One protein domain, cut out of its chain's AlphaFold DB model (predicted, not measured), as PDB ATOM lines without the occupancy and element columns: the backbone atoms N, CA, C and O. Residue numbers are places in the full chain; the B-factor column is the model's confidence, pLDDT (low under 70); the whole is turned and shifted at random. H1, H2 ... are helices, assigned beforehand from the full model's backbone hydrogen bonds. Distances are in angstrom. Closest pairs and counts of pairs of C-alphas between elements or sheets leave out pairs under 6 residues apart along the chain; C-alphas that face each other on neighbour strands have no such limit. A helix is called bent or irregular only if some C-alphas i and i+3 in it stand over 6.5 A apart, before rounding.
ATOM      1  N   LYS A   7      61.107  -9.326 -55.382       67.56
ATOM      2  CA  LYS A   7      59.789  -8.982 -55.941       67.56
ATOM      3  C   LYS A   7      58.699  -9.991 -55.552       67.56
ATOM      4  O   LYS A   7      57.524  -9.646 -55.496       67.56
ATOM      5  N   TYR A   8      59.080 -11.238 -55.265       69.19
ATOM      6  CA  TYR A   8      58.131 -12.307 -54.947       69.19
ATOM      7  C   TYR A   8      57.412 -12.118 -53.592       69.19
ATOM      8  O   TYR A   8      56.189 -12.243 -53.568       69.19
ATOM      9  N   PRO A   9      58.095 -11.768 -52.481       81.44
ATOM     10  CA  PRO A   9      57.441 -11.384 -51.229       81.44
ATOM     11  C   PRO A   9      56.465 -10.215 -51.383       81.44
ATOM     12  O   PRO A   9      55.344 -10.302 -50.895       81.44
ATOM     13  N   GLU A  10      56.850  -9.153 -52.096       87.56
ATOM     14  CA  GLU A  10      55.981  -7.984 -52.311       87.56
ATOM     15  C   GLU A  10      54.719  -8.344 -53.098       87.56
ATOM     16  O   GLU A  10      53.618  -7.936 -52.731       87.56
ATOM     17  N   MET A  11      54.855  -9.168 -54.141       91.88
ATOM     18  CA  MET A  11      53.712  -9.651 -54.915       91.88
ATOM     19  C   MET A  11      52.732 -10.448 -54.043       91.88
ATOM     20  O   MET A  11      51.529 -10.210 -54.113       91.88
ATOM     21  N   LEU A  12      53.233 -11.356 -53.199       94.38
ATOM     22  CA  LEU A  12      52.386 -12.137 -52.291       94.38
ATOM     23  C   LEU A  12      51.682 -11.261 -51.256       94.38
ATOM     24  O   LEU A  12      50.504 -11.457 -50.971       94.38
ATOM     25  N   VAL A  13      52.393 -10.278 -50.705       95.56
ATOM     26  CA  VAL A  13      51.808  -9.304 -49.782       95.56
ATOM     27  C   VAL A  13      50.659  -8.551 -50.450       95.56
ATOM     28  O   VAL A  13      49.579  -8.479 -49.868       95.56
ATOM     29  N   ASN A  14      50.855  -8.047 -51.671       96.06
ATOM     30  CA  ASN A  14      49.808  -7.335 -52.405       96.06
ATOM     31  C   ASN A  14      48.594  -8.236 -52.669       96.06
ATOM     32  O   ASN A  14      47.473  -7.841 -52.371       96.06
ATOM     33  N   GLN A  15      48.816  -9.483 -53.097       97.00
ATOM     34  CA  GLN A  15      47.736 -10.453 -53.307       97.00
ATOM     35  C   GLN A  15      46.914 -10.709 -52.036       97.00
ATOM     36  O   GLN A  15      45.685 -10.740 -52.085       97.00
ATOM     37  N   LEU A  16      47.568 -10.870 -50.882       97.69
ATOM     38  CA  LEU A  16      46.856 -11.043 -49.615       97.69
ATOM     39  C   LEU A  16      46.126  -9.764 -49.174       97.69
ATOM     40  O   LEU A  16      45.054  -9.848 -48.571       97.69
ATOM     41  N   LEU A  17      46.690  -8.582 -49.441       97.94
ATOM     42  CA  LEU A  17      46.041  -7.301 -49.146       97.94
ATOM     43  C   LEU A  17      44.795  -7.085 -50.007       97.94
ATOM     44  O   LEU A  17      43.792  -6.597 -49.485       97.94
ATOM     45  N   ASP A  18      44.830  -7.491 -51.275       98.06
ATOM     46  CA  ASP A  18      43.676  -7.440 -52.175       98.06
ATOM     47  C   ASP A  18      42.560  -8.367 -51.673       98.06
ATOM     48  O   ASP A  18      41.422  -7.928 -51.491       98.06
ATOM     49  N   GLN A  19      42.903  -9.610 -51.307       98.06
ATOM     50  CA  GLN A  19      41.958 -10.540 -50.674       98.06
ATOM     51  C   GLN A  19      41.352  -9.950 -49.391       98.06
ATOM     52  O   GLN A  19      40.140 -10.008 -49.187       98.06
ATOM     53  N   LEU A  20      42.167  -9.344 -48.521       97.81
ATOM     54  CA  LEU A  20      41.673  -8.680 -47.312       97.81
ATOM     55  C   LEU A  20      40.741  -7.501 -47.643       97.81
ATOM     56  O   LEU A  20      39.737  -7.310 -46.956       97.81
ATOM     57  N   SER A  21      41.071  -6.700 -48.657       97.44
ATOM     58  CA  SER A  21      40.261  -5.560 -49.104       97.44
ATOM     59  C   SER A  21      38.864  -6.009 -49.540       97.44
ATOM     60  O   SER A  21      37.859  -5.404 -49.150       97.44
ATOM     61  N   ASP A  22      38.781  -7.133 -50.254       97.44
ATOM     62  CA  ASP A  22      37.512  -7.740 -50.650       97.44
ATOM     63  C   ASP A  22      36.674  -8.171 -49.444       97.44
ATOM     64  O   ASP A  22      35.491  -7.815 -49.357       97.44
ATOM     65  N   ILE A  23      37.293  -8.832 -48.458       96.62
ATOM     66  CA  ILE A  23      36.635  -9.172 -47.185       96.62
ATOM     67  C   ILE A  23      36.143  -7.907 -46.468       96.62
ATOM     68  O   ILE A  23      35.009  -7.855 -45.979       96.62
ATOM     69  N   ALA A  24      36.963  -6.856 -46.422       95.25
ATOM     70  CA  ALA A  24      36.628  -5.603 -45.751       95.25
ATOM     71  C   ALA A  24      35.432  -4.881 -46.380       95.25
ATOM     72  O   ALA A  24      34.573  -4.359 -45.658       95.25
ATOM     73  N   ARG A  25      35.351  -4.889 -47.712       94.62
ATOM     74  CA  ARG A  25      34.267  -4.286 -48.496       94.62
ATOM     75  C   ARG A  25      32.941  -5.027 -48.325       94.62
ATOM     76  O   ARG A  25      31.889  -4.394 -48.179       94.62
ATOM     77  N   GLN A  26      32.989  -6.357 -48.312       93.69
ATOM     78  CA  GLN A  26      31.805  -7.209 -48.163       93.69
ATOM     79  C   GLN A  26      31.291  -7.254 -46.723       93.69
ATOM     80  O   GLN A  26      30.095  -7.424 -46.491       93.69
ATOM     81  N   SER A  27      32.174  -7.039 -45.749       92.50
ATOM     82  CA  SER A  27      31.812  -7.042 -44.341       92.50
ATOM     83  C   SER A  27      30.641  -6.113 -43.999       92.50
ATOM     84  O   SER A  27      30.519  -4.977 -44.481       92.50
ATOM     85  N   ARG A  28      29.801  -6.593 -43.081       91.31
ATOM     86  CA  ARG A  28      28.774  -5.825 -42.364       91.31
ATOM     87  C   ARG A  28      28.960  -5.898 -40.841       91.31
ATOM     88  O   ARG A  28      28.087  -5.483 -40.092       91.31
ATOM     89  N   ALA A  29      30.100  -6.416 -40.373       89.69
ATOM     90  CA  ALA A  29      30.352  -6.652 -38.955       89.69
ATOM     91  C   ALA A  29      30.747  -5.359 -38.221       89.69
ATOM     92  O   ALA A  29      31.809  -4.788 -38.467       89.69
ATOM     93  N   GLY A  30      29.921  -4.931 -37.267       87.44
ATOM     94  CA  GLY A  30      30.199  -3.772 -36.420       87.44
ATOM     95  C   GLY A  30      30.238  -2.430 -37.164       87.44
ATOM     96  O   GLY A  30      29.904  -2.307 -38.345       87.44
ATOM     97  N   TRP A  31      30.663  -1.394 -36.443       90.50
ATOM     98  CA  TRP A  31      30.649  -0.012 -36.920       90.50
ATOM     99  C   TRP A  31      31.668   0.248 -38.035       90.50
ATOM    100  O   TRP A  31      32.814  -0.202 -37.978       90.50
ATOM    101  N   VAL A  32      31.278   1.057 -39.026       87.56
ATOM    102  CA  VAL A  32      32.116   1.413 -40.190       87.56
ATOM    103  C   VAL A  32      33.457   2.023 -39.768       87.56
ATOM    104  O   VAL A  32      34.504   1.611 -40.269       87.56
ATOM    105  N   LYS A  33      33.445   2.966 -38.813       90.88
ATOM    106  CA  LYS A  33      34.671   3.600 -38.294       90.88
ATOM    107  C   LYS A  33      35.613   2.563 -37.674       90.88
ATOM    108  O   LYS A  33      36.793   2.522 -38.013       90.88
ATOM    109  N   THR A  34      35.081   1.668 -36.842       91.69
ATOM    110  CA  THR A  34      35.850   0.581 -36.219       91.69
ATOM    111  C   THR A  34      36.426  -0.379 -37.256       91.69
ATOM    112  O   THR A  34      37.578  -0.783 -37.126       91.69
ATOM    113  N   ARG A  35      35.674  -0.709 -38.315       93.75
ATOM    114  CA  ARG A  35      36.184  -1.535 -39.419       93.75
ATOM    115  C   ARG A  35      37.353  -0.877 -40.139       93.75
ATOM    116  O   ARG A  35      38.359  -1.543 -40.338       93.75
ATOM    117  N   ARG A  36      37.277   0.418 -40.471       94.69
ATOM    118  CA  ARG A  36      38.413   1.135 -41.083       94.69
ATOM    119  C   ARG A  36      39.662   1.078 -40.205       94.69
ATOM    120  O   ARG A  36      40.726   0.720 -40.698       94.69
ATOM    121  N   VAL A  37      39.529   1.354 -38.907       95.56
ATOM    122  CA  VAL A  37      40.661   1.285 -37.965       95.56
ATOM    123  C   VAL A  37      41.256  -0.121 -37.923       95.56
ATOM    124  O   VAL A  37      42.456  -0.289 -38.132       95.56
ATOM    125  N   ARG A  38      40.418  -1.149 -37.739       96.12
ATOM    126  CA  ARG A  38      40.871  -2.547 -37.719       96.12
ATOM    127  C   ARG A  38      41.493  -2.969 -39.049       96.12
ATOM    128  O   ARG A  38      42.398  -3.794 -39.048       96.12
ATOM    129  N   TYR A  39      41.013  -2.456 -40.181       96.75
ATOM    130  CA  TYR A  39      41.595  -2.733 -41.496       96.75
ATOM    131  C   TYR A  39      43.034  -2.220 -41.570       96.75
ATOM    132  O   TYR A  39      43.917  -2.968 -41.963       96.75
ATOM    133  N   HIS A  40      43.300  -0.992 -41.119       96.75
ATOM    134  CA  HIS A  40      44.671  -0.479 -41.060       96.75
ATOM    135  C   HIS A  40      45.546  -1.274 -40.085       96.75
ATOM    136  O   HIS A  40      46.667  -1.636 -40.432       96.75
ATOM    137  N   GLN A  41      45.016  -1.606 -38.907       97.19
ATOM    138  CA  GLN A  41      45.744  -2.342 -37.870       97.19
ATOM    139  C   GLN A  41      46.107  -3.781 -38.263       97.19
ATOM    140  O   GLN A  41      47.108  -4.296 -37.783       97.19
ATOM    141  N   VAL A  42      45.332  -4.449 -39.128       97.88
ATOM    142  CA  VAL A  42      45.635  -5.834 -39.533       97.88
ATOM    143  C   VAL A  42      46.656  -5.919 -40.673       97.88
ATOM    144  O   VAL A  42      47.238  -6.980 -40.889       97.88
ATOM    145  N   LYS A  43      46.910  -4.827 -41.411       97.62
ATOM    146  CA  LYS A  43      47.838  -4.852 -42.554       97.62
ATOM    147  C   LYS A  43      49.243  -5.337 -42.187       97.62
ATOM    148  O   LYS A  43      49.746  -6.187 -42.916       97.62
ATOM    149  N   PRO A  44      49.871  -4.904 -41.077       97.62
ATOM    150  CA  PRO A  44      51.194  -5.403 -40.702       97.62
ATOM    151  C   PRO A  44      51.234  -6.926 -40.505       97.62
ATOM    152  O   PRO A  44      52.219  -7.564 -40.870       97.62
ATOM    153  N   PHE A  45      50.149  -7.536 -40.011       98.38
ATOM    154  CA  PHE A  45      50.030  -8.994 -39.948       98.38
ATOM    155  C   PHE A  45      49.997  -9.617 -41.348       98.38
ATOM    156  O   PHE A  45      50.749 -10.547 -41.616       98.38
ATOM    157  N   ILE A  46      49.207  -9.076 -42.278       98.19
ATOM    158  CA  ILE A  46      49.170  -9.565 -43.667       98.19
ATOM    159  C   ILE A  46      50.534  -9.434 -44.359       98.19
ATOM    160  O   ILE A  46      50.992 -10.378 -45.006       98.19
ATOM    161  N   HIS A  47      51.221  -8.307 -44.163       97.38
ATOM    162  CA  HIS A  47      52.591  -8.115 -44.638       97.38
ATOM    163  C   HIS A  47      53.531  -9.197 -44.095       97.38
ATOM    164  O   HIS A  47      54.320  -9.774 -44.847       97.38
ATOM    165  N   PHE A  48      53.428  -9.503 -42.801       97.19
ATOM    166  CA  PHE A  48      54.211 -10.548 -42.154       97.19
ATOM    167  C   PHE A  48      53.938 -11.939 -42.749       97.19
ATOM    168  O   PHE A  48      54.887 -12.678 -43.019       97.19
ATOM    169  N   LEU A  49      52.674 -12.278 -43.027       97.50
ATOM    170  CA  LEU A  49      52.297 -13.548 -43.659       97.50
ATOM    171  C   LEU A  49      52.888 -13.695 -45.064       97.50
ATOM    172  O   LEU A  49      53.521 -14.708 -45.364       97.50
ATOM    173  N   GLY A  50      52.717 -12.681 -45.916       95.75
ATOM    174  CA  GLY A  50      53.244 -12.713 -47.282       95.75
ATOM    175  C   GLY A  50      54.773 -12.745 -47.312       95.75
ATOM    176  O   GLY A  50      55.366 -13.470 -48.109       95.75
ATOM    177  N   SER A  51      55.422 -12.027 -46.391       94.50
ATOM    178  CA  SER A  51      56.884 -11.905 -46.375       94.50
ATOM    179  C   SER A  51      57.591 -13.110 -45.753       94.50
ATOM    180  O   SER A  51      58.608 -13.550 -46.282       94.50
ATOM    181  N   ARG A  52      57.083 -13.648 -44.633       94.12
ATOM    182  CA  ARG A  52      57.765 -14.720 -43.879       94.12
ATOM    183  C   ARG A  52      57.227 -16.111 -44.152       94.12
ATOM    184  O   ARG A  52      58.005 -17.054 -44.218       94.12
ATOM    185  N   PHE A  53      55.917 -16.231 -44.324       94.75
ATOM    186  CA  PHE A  53      55.256 -17.513 -44.565       94.75
ATOM    187  C   PHE A  53      54.978 -17.753 -46.046       94.75
ATOM    188  O   PHE A  53      54.611 -18.861 -46.425       94.75
ATOM    189  N   ARG A  54      55.162 -16.728 -46.895       94.38
ATOM    190  CA  ARG A  54      54.827 -16.769 -48.327       94.38
ATOM    191  C   ARG A  54      53.395 -17.263 -48.551       94.38
ATOM    192  O   ARG A  54      53.120 -17.973 -49.519       94.38
ATOM    193  N   LEU A  55      52.500 -16.900 -47.626       96.19
ATOM    194  CA  LEU A  55      51.099 -17.289 -47.670       96.19
ATOM    195  C   LEU A  55      50.459 -16.682 -48.925       96.19
ATOM    196  O   LEU A  55      50.705 -15.524 -49.250       96.19
ATOM    197  N   LYS A  56      49.666 -17.478 -49.641       95.88
ATOM    198  CA  LYS A  56      49.015 -17.066 -50.898       95.88
ATOM    199  C   LYS A  56      47.522 -16.806 -50.739       95.88
ATOM    200  O   LYS A  56      46.927 -16.098 -51.547       95.88
ATOM    201  N   ASP A  57      46.920 -17.407 -49.720       97.25
ATOM    202  CA  ASP A  57      45.483 -17.406 -49.510       97.25
ATOM    203  C   ASP A  57      45.168 -17.110 -48.045       97.25
ATOM    204  O   ASP A  57      45.635 -17.792 -47.130       97.25
ATOM    205  N   ILE A  58      44.357 -16.081 -47.818       97.19
ATOM    206  CA  ILE A  58      43.944 -15.652 -46.484       97.19
ATOM    207  C   ILE A  58      43.109 -16.726 -45.755       97.19
ATOM    208  O   ILE A  58      43.050 -16.738 -44.525       97.19
ATOM    209  N   ARG A  59      42.500 -17.674 -46.486       97.88
ATOM    210  CA  ARG A  59      41.767 -18.825 -45.919       97.88
ATOM    211  C   ARG A  59      42.676 -19.836 -45.225       97.88
ATOM    212  O   ARG A  59      42.185 -20.602 -44.390       97.88
ATOM    213  N   ASP A  60      43.971 -19.807 -45.536       97.81
ATOM    214  CA  ASP A  60      44.998 -20.692 -44.976       97.81
ATOM    215  C   ASP A  60      45.671 -20.089 -43.731       97.81
ATOM    216  O   ASP A  60      46.677 -20.604 -43.242       97.81
ATOM    217  N   ILE A  61      45.137 -18.991 -43.181       97.81
ATOM    218  CA  ILE A  61      45.605 -18.458 -41.901       97.81
ATOM    219  C   ILE A  61      45.369 -19.491 -40.795       97.81
ATOM    220  O   ILE A  61      44.241 -19.889 -40.522       97.81
ATOM    221  N   GLN A  62      46.452 -19.878 -40.121       95.62
ATOM    222  CA  GLN A  62      46.475 -20.853 -39.037       95.62
ATOM    223  C   GLN A  62      46.839 -20.200 -37.697       95.62
ATOM    224  O   GLN A  62      47.479 -19.141 -37.680       95.62
ATOM    225  N   PRO A  63      46.526 -20.849 -36.558       95.06
ATOM    226  CA  PRO A  63      46.954 -20.391 -35.235       95.06
ATOM    227  C   PRO A  63      48.465 -20.144 -35.126       95.06
ATOM    228  O   PRO A  63      48.868 -19.133 -34.554       95.06
ATOM    229  N   MET A  64      49.290 -20.998 -35.748       94.12
ATOM    230  CA  MET A  64      50.752 -20.855 -35.728       94.12
ATOM    231  C   MET A  64      51.233 -19.534 -36.344       94.12
ATOM    232  O   MET A  64      52.204 -18.947 -35.876       94.12
ATOM    233  N   HIS A  65      50.532 -19.015 -37.358       97.06
ATOM    234  CA  HIS A  65      50.895 -17.747 -37.982       97.06
ATOM    235  C   HIS A  65      50.675 -16.574 -37.027       97.06
ATOM    236  O   HIS A  65      51.472 -15.639 -36.977       97.06
ATOM    237  N   VAL A  66      49.588 -16.634 -36.257       96.69
ATOM    238  CA  VAL A  66      49.252 -15.615 -35.263       96.69
ATOM    239  C   VAL A  66      50.237 -15.681 -34.096       96.69
ATOM    240  O   VAL A  66      50.741 -14.644 -33.685       96.69
ATOM    241  N   GLN A  67      50.586 -16.882 -33.623       94.31
ATOM    242  CA  GLN A  67      51.632 -17.088 -32.610       94.31
ATOM    243  C   GLN A  67      52.984 -16.524 -33.052       94.31
ATOM    244  O   GLN A  67      53.590 -15.731 -32.332       94.31
ATOM    245  N   ALA A  68      53.430 -16.877 -34.260       94.44
ATOM    246  CA  ALA A  68      54.685 -16.384 -34.816       94.44
ATOM    247  C   ALA A  68      54.680 -14.858 -34.973       94.44
ATOM    248  O   ALA A  68      55.697 -14.208 -34.727       94.44
ATOM    249  N   TYR A  69      53.539 -14.278 -35.356       96.88
ATOM    250  CA  TYR A  69      53.393 -12.832 -35.446       96.88
ATOM    251  C   TYR A  69      53.490 -12.162 -34.080       96.88
ATOM    252  O   TYR A  69      54.235 -11.200 -33.937       96.88
ATOM    253  N   ILE A  70      52.797 -12.681 -33.065       94.75
ATOM    254  CA  ILE A  70      52.864 -12.140 -31.702       94.75
ATOM    255  C   ILE A  70      54.301 -12.195 -31.176       94.75
ATOM    256  O   ILE A  70      54.801 -11.192 -30.672       94.75
ATOM    257  N   LYS A  71      54.986 -13.330 -31.356       92.62
ATOM    258  CA  LYS A  71      56.394 -13.484 -30.979       92.62
ATOM    259  C   LYS A  71      57.270 -12.428 -31.654       92.62
ATOM    260  O   LYS A  71      58.022 -11.733 -30.986       92.62
ATOM    261  N   TYR A  72      57.102 -12.241 -32.963       94.56
ATOM    262  CA  TYR A  72      57.810 -11.202 -33.712       94.56
ATOM    263  C   TYR A  72      57.526  -9.787 -33.183       94.56
ATOM    264  O   TYR A  72      58.449  -8.991 -33.015       94.56
ATOM    265  N   ARG A  73      56.262  -9.469 -32.896       94.19
ATOM    266  CA  ARG A  73      55.856  -8.168 -32.353       94.19
ATOM    267  C   ARG A  73      56.530  -7.891 -31.000       94.19
ATOM    268  O   ARG A  73      57.038  -6.793 -30.788       94.19
ATOM    269  N   LEU A  74      56.599  -8.887 -30.121       90.88
ATOM    270  CA  LEU A  74      57.239  -8.761 -28.808       90.88
ATOM    271  C   LEU A  74      58.767  -8.677 -28.903       90.88
ATOM    272  O   LEU A  74      59.371  -7.763 -28.351       90.88
ATOM    273  N   GLU A  75      59.401  -9.612 -29.608       90.12
ATOM    274  CA  GLU A  75      60.860  -9.771 -29.583       90.12
ATOM    275  C   GLU A  75      61.579  -8.779 -30.498       90.12
ATOM    276  O   GLU A  75      62.624  -8.236 -30.138       90.12
ATOM    277  N   ASN A  76      61.030  -8.526 -31.688       91.00
ATOM    278  CA  ASN A  76      61.692  -7.699 -32.693       91.00
ATOM    279  C   ASN A  76      61.204  -6.250 -32.672       91.00
ATOM    280  O   ASN A  76      62.017  -5.342 -32.823       91.00
ATOM    281  N   GLU A  77      59.899  -6.024 -32.498       91.31
ATOM    282  CA  GLU A  77      59.326  -4.669 -32.497       91.31
ATOM    283  C   GLU A  77      59.149  -4.086 -31.091       91.31
ATOM    284  O   GLU A  77      58.872  -2.895 -30.964       91.31
ATOM    285  N   LYS A  78      59.334  -4.896 -30.037       91.44
ATOM    286  CA  LYS A  78      59.221  -4.483 -28.627       91.44
ATOM    287  C   LYS A  78      57.907  -3.756 -28.316       91.44
ATOM    288  O   LYS A  78      57.871  -2.848 -27.485       91.44
ATOM    289  N   VAL A  79      56.818  -4.123 -28.998       90.31
ATOM    290  CA  VAL A  79      55.507  -3.523 -28.726       90.31
ATOM    291  C   VAL A  79      54.944  -4.017 -27.400       90.31
ATOM    292  O   VAL A  79      55.153  -5.157 -27.001       90.31
ATOM    293  N   SER A  80      54.179  -3.152 -26.737       89.88
ATOM    294  CA  SER A  80      53.544  -3.481 -25.465       89.88
ATOM    295  C   SER A  80      52.473  -4.562 -25.600       89.88
ATOM    296  O   SER A  80      51.765  -4.653 -26.607       89.88
ATOM    297  N   ASP A  81      52.253  -5.294 -24.516       86.94
ATOM    298  CA  ASP A  81      51.221  -6.322 -24.394       86.94
ATOM    299  C   ASP A  81      49.819  -5.828 -24.747       86.94
ATOM    300  O   ASP A  81      49.057  -6.509 -25.431       86.94
ATOM    301  N   LYS A  82      49.476  -4.598 -24.345       89.31
ATOM    302  CA  LYS A  82      48.200  -3.967 -24.716       89.31
ATOM    303  C   LYS A  82      48.039  -3.869 -26.237       89.31
ATOM    304  O   LYS A  82      46.943  -4.077 -26.769       89.31
ATOM    305  N   THR A  83      49.128  -3.558 -26.933       92.50
ATOM    306  CA  THR A  83      49.149  -3.488 -28.396       92.50
ATOM    307  C   THR A  83      48.984  -4.885 -28.986       92.50
ATOM    308  O   THR A  83      48.100  -5.077 -29.816       92.50
ATOM    309  N   VAL A  84      49.704  -5.881 -28.466       92.88
ATOM    310  CA  VAL A  84      49.570  -7.288 -28.878       92.88
ATOM    311  C   VAL A  84      48.142  -7.812 -28.697       92.88
ATOM    312  O   VAL A  84      47.591  -8.439 -29.601       92.88
ATOM    313  N   PHE A  85      47.480  -7.524 -27.574       91.38
ATOM    314  CA  PHE A  85      46.074  -7.895 -27.385       91.38
ATOM    315  C   PHE A  85      45.149  -7.222 -28.404       91.38
ATOM    316  O   PHE A  85      44.185  -7.839 -28.874       91.38
ATOM    317  N   THR A  86      45.453  -5.977 -28.775       94.44
ATOM    318  CA  THR A  86      44.736  -5.262 -29.837       94.44
ATOM    319  C   THR A  86      44.950  -5.946 -31.185       94.44
ATOM    320  O   THR A  86      43.973  -6.188 -31.896       94.44
ATOM    321  N   ASP A  87      46.183  -6.346 -31.504       95.94
ATOM    322  CA  ASP A  87      46.504  -7.092 -32.721       95.94
ATOM    323  C   ASP A  87      45.735  -8.412 -32.778       95.94
ATOM    324  O   ASP A  87      45.039  -8.674 -33.756       95.94
ATOM    325  N   ILE A  88      45.764  -9.210 -31.706       95.62
ATOM    326  CA  ILE A  88      45.033 -10.483 -31.614       95.62
ATOM    327  C   ILE A  88      43.531 -10.269 -31.837       95.62
ATOM    328  O   ILE A  88      42.901 -10.999 -32.606       95.62
ATOM    329  N   SER A  89      42.946  -9.266 -31.179       95.44
ATOM    330  CA  SER A  89      41.528  -8.919 -31.331       95.44
ATOM    331  C   SER A  89      41.194  -8.548 -32.776       95.44
ATOM    332  O   SER A  89      40.198  -9.012 -33.333       95.44
ATOM    333  N   THR A  90      42.037  -7.734 -33.403       97.38
ATOM    334  CA  THR A  90      41.871  -7.284 -34.785       97.38
ATOM    335  C   THR A  90      42.052  -8.417 -35.794       97.38
ATOM    336  O   THR A  90      41.233  -8.549 -36.706       97.38
ATOM    337  N   ILE A  91      43.045  -9.286 -35.601       97.75
ATOM    338  CA  ILE A  91      43.273 -10.469 -36.434       97.75
ATOM    339  C   ILE A  91      42.069 -11.409 -36.347       97.75
ATOM    340  O   ILE A  91      41.517 -11.788 -37.379       97.75
ATOM    341  N   ARG A  92      41.591 -11.738 -35.137       96.69
ATOM    342  CA  ARG A  92      40.397 -12.587 -34.966       96.69
ATOM    343  C   ARG A  92      39.156 -11.973 -35.598       96.69
ATOM    344  O   ARG A  92      38.374 -12.693 -36.220       96.69
ATOM    345  N   PHE A  93      38.975 -10.660 -35.445       96.69
ATOM    346  CA  PHE A  93      37.858  -9.939 -36.045       96.69
ATOM    347  C   PHE A  93      37.827 -10.139 -37.563       96.69
ATOM    348  O   PHE A  93      36.800 -10.565 -38.092       96.69
ATOM    349  N   TRP A  94      38.936  -9.889 -38.264       97.56
ATOM    350  CA  TRP A  94      39.007 -10.080 -39.718       97.56
ATOM    351  C   TRP A  94      38.930 -11.537 -40.135       97.56
ATOM    352  O   TRP A  94      38.186 -11.868 -41.053       97.56
ATOM    353  N   HIS A  95      39.597 -12.422 -39.406       97.31
ATOM    354  CA  HIS A  95      39.580 -13.847 -39.692       97.31
ATOM    355  C   HIS A  95      38.170 -14.456 -39.635       97.31
ATOM    356  O   HIS A  95      37.813 -15.280 -40.475       97.31
ATOM    357  N   ARG A  96      37.319 -14.019 -38.694       96.31
ATOM    358  CA  ARG A  96      35.916 -14.470 -38.611       96.31
ATOM    359  C   ARG A  96      35.101 -14.122 -39.863       96.31
ATOM    360  O   ARG A  96      34.110 -14.793 -40.134       96.31
ATOM    361  N   GLN A  97      35.500 -13.089 -40.596       96.25
ATOM    362  CA  GLN A  97      34.797 -12.603 -41.783       96.25
ATOM    363  C   GLN A  97      35.247 -13.308 -43.067       96.25
ATOM    364  O   GLN A  97      34.604 -13.142 -44.097       96.25
ATOM    365  N   ILE A  98      36.321 -14.101 -43.010       96.56
ATOM    366  CA  ILE A  98      36.804 -14.881 -44.148       96.56
ATOM    367  C   ILE A  98      35.845 -16.065 -44.381       96.56
ATOM    368  O   ILE A  98      35.687 -16.908 -43.483       96.56
ATOM    369  N   PRO A  99      35.207 -16.159 -45.561       94.50
ATOM    370  CA  PRO A  99      34.359 -17.288 -45.909       94.50
ATOM    371  C   PRO A  99      35.215 -18.534 -46.154       94.50
ATOM    372  O   PRO A  99      36.316 -18.447 -46.694       94.50
ATOM    373  N   MET A 100      34.698 -19.706 -45.769       94.94
ATOM    374  CA  MET A 100      35.355 -21.004 -46.002       94.94
ATOM    375  C   MET A 100      36.810 -21.069 -45.495       94.94
ATOM    376  O   MET A 100      37.659 -21.736 -46.084       94.94
ATOM    377  N   ARG A 101      37.115 -20.351 -44.404       96.19
ATOM    378  CA  ARG A 101      38.413 -20.437 -43.722       96.19
ATOM    379  C   ARG A 101      38.679 -21.877 -43.274       96.19
ATOM    380  O   ARG A 101      37.788 -22.521 -42.719       96.19
ATOM    381  N   ARG A 102      39.900 -22.365 -43.493       96.25
ATOM    382  CA  ARG A 102      40.259 -23.765 -43.205       96.25
ATOM    383  C   ARG A 102      40.515 -24.029 -41.726       96.25
ATOM    384  O   ARG A 102      40.399 -25.163 -41.276       96.25
ATOM    385  N   TYR A 103      40.850 -22.984 -40.975       96.25
ATOM    386  CA  TYR A 103      41.227 -23.083 -39.571       96.25
ATOM    387  C   TYR A 103      40.429 -22.103 -38.713       96.25
ATOM    388  O   TYR A 103      39.832 -21.141 -39.200       96.25
ATOM    389  N   LEU A 104      40.410 -22.354 -37.406       93.75
ATOM    390  CA  LEU A 104      39.870 -21.439 -36.405       93.75
ATOM    391  C   LEU A 104      41.024 -20.840 -35.607       93.75
ATOM    392  O   LEU A 104      41.968 -21.544 -35.263       93.75
ATOM    393  N   ILE A 105      40.932 -19.551 -35.274       93.12
ATOM    394  CA  ILE A 105      41.870 -18.932 -34.333       93.12
ATOM    395  C   ILE A 105      41.295 -19.120 -32.926       93.12
ATOM    396  O   ILE A 105      40.233 -18.555 -32.640       93.12
ATOM    397  N   PRO A 106      41.961 -19.888 -32.047       90.69
ATOM    398  CA  PRO A 106      41.434 -20.205 -30.728       90.69
ATOM    399  C   PRO A 106      41.515 -18.996 -29.785       90.69
ATOM    400  O   PRO A 106      42.088 -17.957 -30.126       90.69
ATOM    401  N   ILE A 107      40.937 -19.123 -28.587       86.94
ATOM    402  CA  ILE A 107      40.978 -18.110 -27.516       86.94
ATOM    403  C   ILE A 107      42.403 -17.868 -26.994       86.94
ATOM    404  O   ILE A 107      43.297 -18.671 -27.240       86.94
ATOM    405  N   ASN A 108      42.621 -16.776 -26.248       86.75
ATOM    406  CA  ASN A 108      43.958 -16.359 -25.790       86.75
ATOM    407  C   ASN A 108      44.718 -17.467 -25.051       86.75
ATOM    408  O   ASN A 108      45.877 -17.682 -25.368       86.75
ATOM    409  N   LYS A 109      44.055 -18.211 -24.152       80.81
ATOM    410  CA  LYS A 109      44.689 -19.298 -23.381       80.81
ATOM    411  C   LYS A 109      45.328 -20.368 -24.269       80.81
ATOM    412  O   LYS A 109      46.439 -20.808 -24.012       80.81
ATOM    413  N   LEU A 110      44.623 -20.768 -25.323       82.81
ATOM    414  CA  LEU A 110      45.100 -21.768 -26.279       82.81
ATOM    415  C   LEU A 110      46.064 -21.163 -27.304       82.81
ATOM    416  O   LEU A 110      47.000 -21.821 -27.739       82.81
ATOM    417  N   LEU A 111      45.822 -19.914 -27.704       85.56
ATOM    418  CA  LEU A 111      46.625 -19.235 -28.712       85.56
ATOM    419  C   LEU A 111      48.013 -18.888 -28.185       85.56
ATOM    420  O   LEU A 111      48.977 -19.019 -28.920       85.56
ATOM    421  N   LEU A 112      48.108 -18.414 -26.948       83.25
ATOM    422  CA  LEU A 112      49.363 -17.946 -26.383       83.25
ATOM    423  C   LEU A 112      50.164 -19.105 -25.789       83.25
ATOM    424  O   LEU A 112      51.375 -19.100 -25.934       83.25
ATOM    425  N   GLY A 113      49.528 -20.136 -25.222       76.38
ATOM    426  CA  GLY A 113      50.272 -21.249 -24.620       76.38
ATOM    427  C   GLY A 113      51.339 -20.725 -23.652       76.38
ATOM    428  O   GLY A 113      51.045 -19.896 -22.808       76.38
ATOM    429  N   GLU A 114      52.594 -21.124 -23.819       65.81
ATOM    430  CA  GLU A 114      53.698 -20.663 -22.962       65.81
ATOM    431  C   GLU A 114      54.284 -19.294 -23.353       65.81
ATOM    432  O   GLU A 114      55.254 -18.854 -22.740       65.81
ATOM    433  N   LEU A 115      53.730 -18.591 -24.355       68.56
ATOM    434  CA  LEU A 115      54.250 -17.278 -24.743       68.56
ATOM    435  C   LEU A 115      54.208 -16.320 -23.542       68.56
ATOM    436  O   LEU A 115      53.145 -16.077 -22.961       68.56
ATOM    437  N   LEU A 116      55.368 -15.761 -23.202       60.28
ATOM    438  CA  LEU A 116      55.520 -14.813 -22.106       60.28
ATOM    439  C   LEU A 116      54.889 -13.469 -22.487       60.28
ATOM    440  O   LEU A 116      55.351 -12.795 -23.406       60.28
ATOM    441  N   LEU A 117      53.853 -13.071 -21.752       62.12
ATOM    442  CA  LEU A 117      53.261 -11.733 -21.793       62.12
ATOM    443  C   LEU A 117      53.398 -11.122 -20.390       62.12
ATOM    444  O   LEU A 117      53.044 -11.759 -19.399       62.12
ATOM    445  N   ASN A 118      53.960  -9.915 -20.283       53.94
ATOM    446  CA  ASN A 118      54.285  -9.228 -19.022       53.94
ATOM    447  C   ASN A 118      55.160 -10.050 -18.046       53.94
ATOM    448  O   ASN A 118      55.015  -9.926 -16.833       53.94
ATOM    449  N   GLY A 119      56.041 -10.924 -18.548       54.25
ATOM    450  CA  GLY A 119      56.896 -11.770 -17.698       54.25
ATOM    451  C   GLY A 119      56.156 -12.895 -16.958       54.25
ATOM    452  O   GLY A 119      56.719 -13.502 -16.050       54.25
ATOM    453  N   GLN A 120      54.907 -13.185 -17.328       48.03
ATOM    454  CA  GLN A 120      54.117 -14.297 -16.800       48.03
ATOM    455  C   GLN A 120      53.865 -15.313 -17.928       48.03
ATOM    456  O   GLN A 120      53.403 -14.947 -19.012       48.03
ATOM    457  N   GLU A 121      54.160 -16.593 -17.689       54.25
ATOM    458  CA  GLU A 121      53.754 -17.686 -18.584       54.25
ATOM    459  C   GLU A 121      52.235 -17.848 -18.544       54.25
ATOM    460  O   GLU A 121      51.642 -17.948 -17.465       54.25
ATOM    461  N   PHE A 122      51.590 -17.971 -19.705       51.22
ATOM    462  CA  PHE A 122      50.178 -18.342 -19.776       51.22
ATOM    463  C   PHE A 122      50.021 -19.856 -19.515       51.22
ATOM    464  O   PHE A 122      49.632 -20.629 -20.387       51.22
TER     465      PHE A 122
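What this domain is: This is residues 7 to 122 of the 126 residues of the protein "Core-binding (CB) domain-containing protein" of Desulfofarcimen acetoxidans (strain ATCC 49208 / DSM 771 / KCTC 5769 / VKM B-1644 / 5575) (UniProt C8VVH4). Look first at the bent helix H2, which has partners on two sides: H1 crosses its second arm, H2b, on one side, and the helical hairpin of H3 and H4 packs on the other, H3 on H2b and H4 on the first arm, H2a. The short helix H5 packs on the first part of H3, and the printed part ends beyond it in a loose tail, residues 113 to 122, far from H1. You will find 116 residues, with five named helices in the order H1, H2, H3, H4, H5 and no named strand; the class is all helix. The whole is compact, with a radius of gyration of the C-alphas of 13.9 A and spans of 39 by 36 by 24 A.

Where its parts are: Begin with H2, residues 32 to 53, the longest helix with 22 residues. Find C-alpha 32 at (32.116, 1.413, -40.190). By its hydrogen bonds H2 was assigned as one helix, but it is bent: C-alphas 41 and 44 are 6.9 A apart. Its arms are H2a, residues 32 to 41, 14.3 A long, and H2b, residues 44 to 53, 13.3 A long. Go back to C-alpha 7 at (59.789, -8.982, -55.941), from where H1 runs 29.1 A to residue 26. H3 holds residues 63 to 75, 18.4 A, and H4 residues 81 to 96, 22.4 A. H5, residues 108 to 112, ends at C-alpha 112, (49.363, -17.946, -26.383).

How they stand to each other: The arms H2a and H2b stand at a steep tilt of 39 degrees. H2b touches residues 9 to 17 of H1, closest at the C-alphas of Val 13 and Gly 50, 4.5 A, at a steep tilt of 43 degrees, opposite ways. H2b also touches residues 65 to 69 of H3, closest at the C-alphas of Phe 45 and Tyr 69, 6.8 A; at 71 degrees they are only just about perpendicular. H2a touches residues 87 to 94 of H4, closest at the C-alphas of Arg 38 and Thr 90, 5.7 A, at a steep tilt of 65 degrees, opposite ways. H3 and H4 form a helical hairpin: they touch at a shallow tilt of 24 degrees, opposite ways, closest at the C-alphas of Ile 70 and Val 84, 6.5 A. Residues 63 to 67 of H3 touch H5, closest at the C-alphas of Pro 63 and Leu 111, 6.6 A. H1 and H3 are apart. In H1, H2a, H2b, H3, H4 and H5 every O i to N i+4 pair is within hydrogen-bond range.

The domain as a whole: The two C-alphas farthest apart are those of Lys 7 and Gln 120, 39.9 A. The printed part has no cut; the link from H4 to H5, 11 residues, is long. Residues 116 to 117 pair with residues 120 to 121, antiparallel, in a stretch of low confidence: pLDDT is under 70 at residues 7 to 8 and 114 to 122.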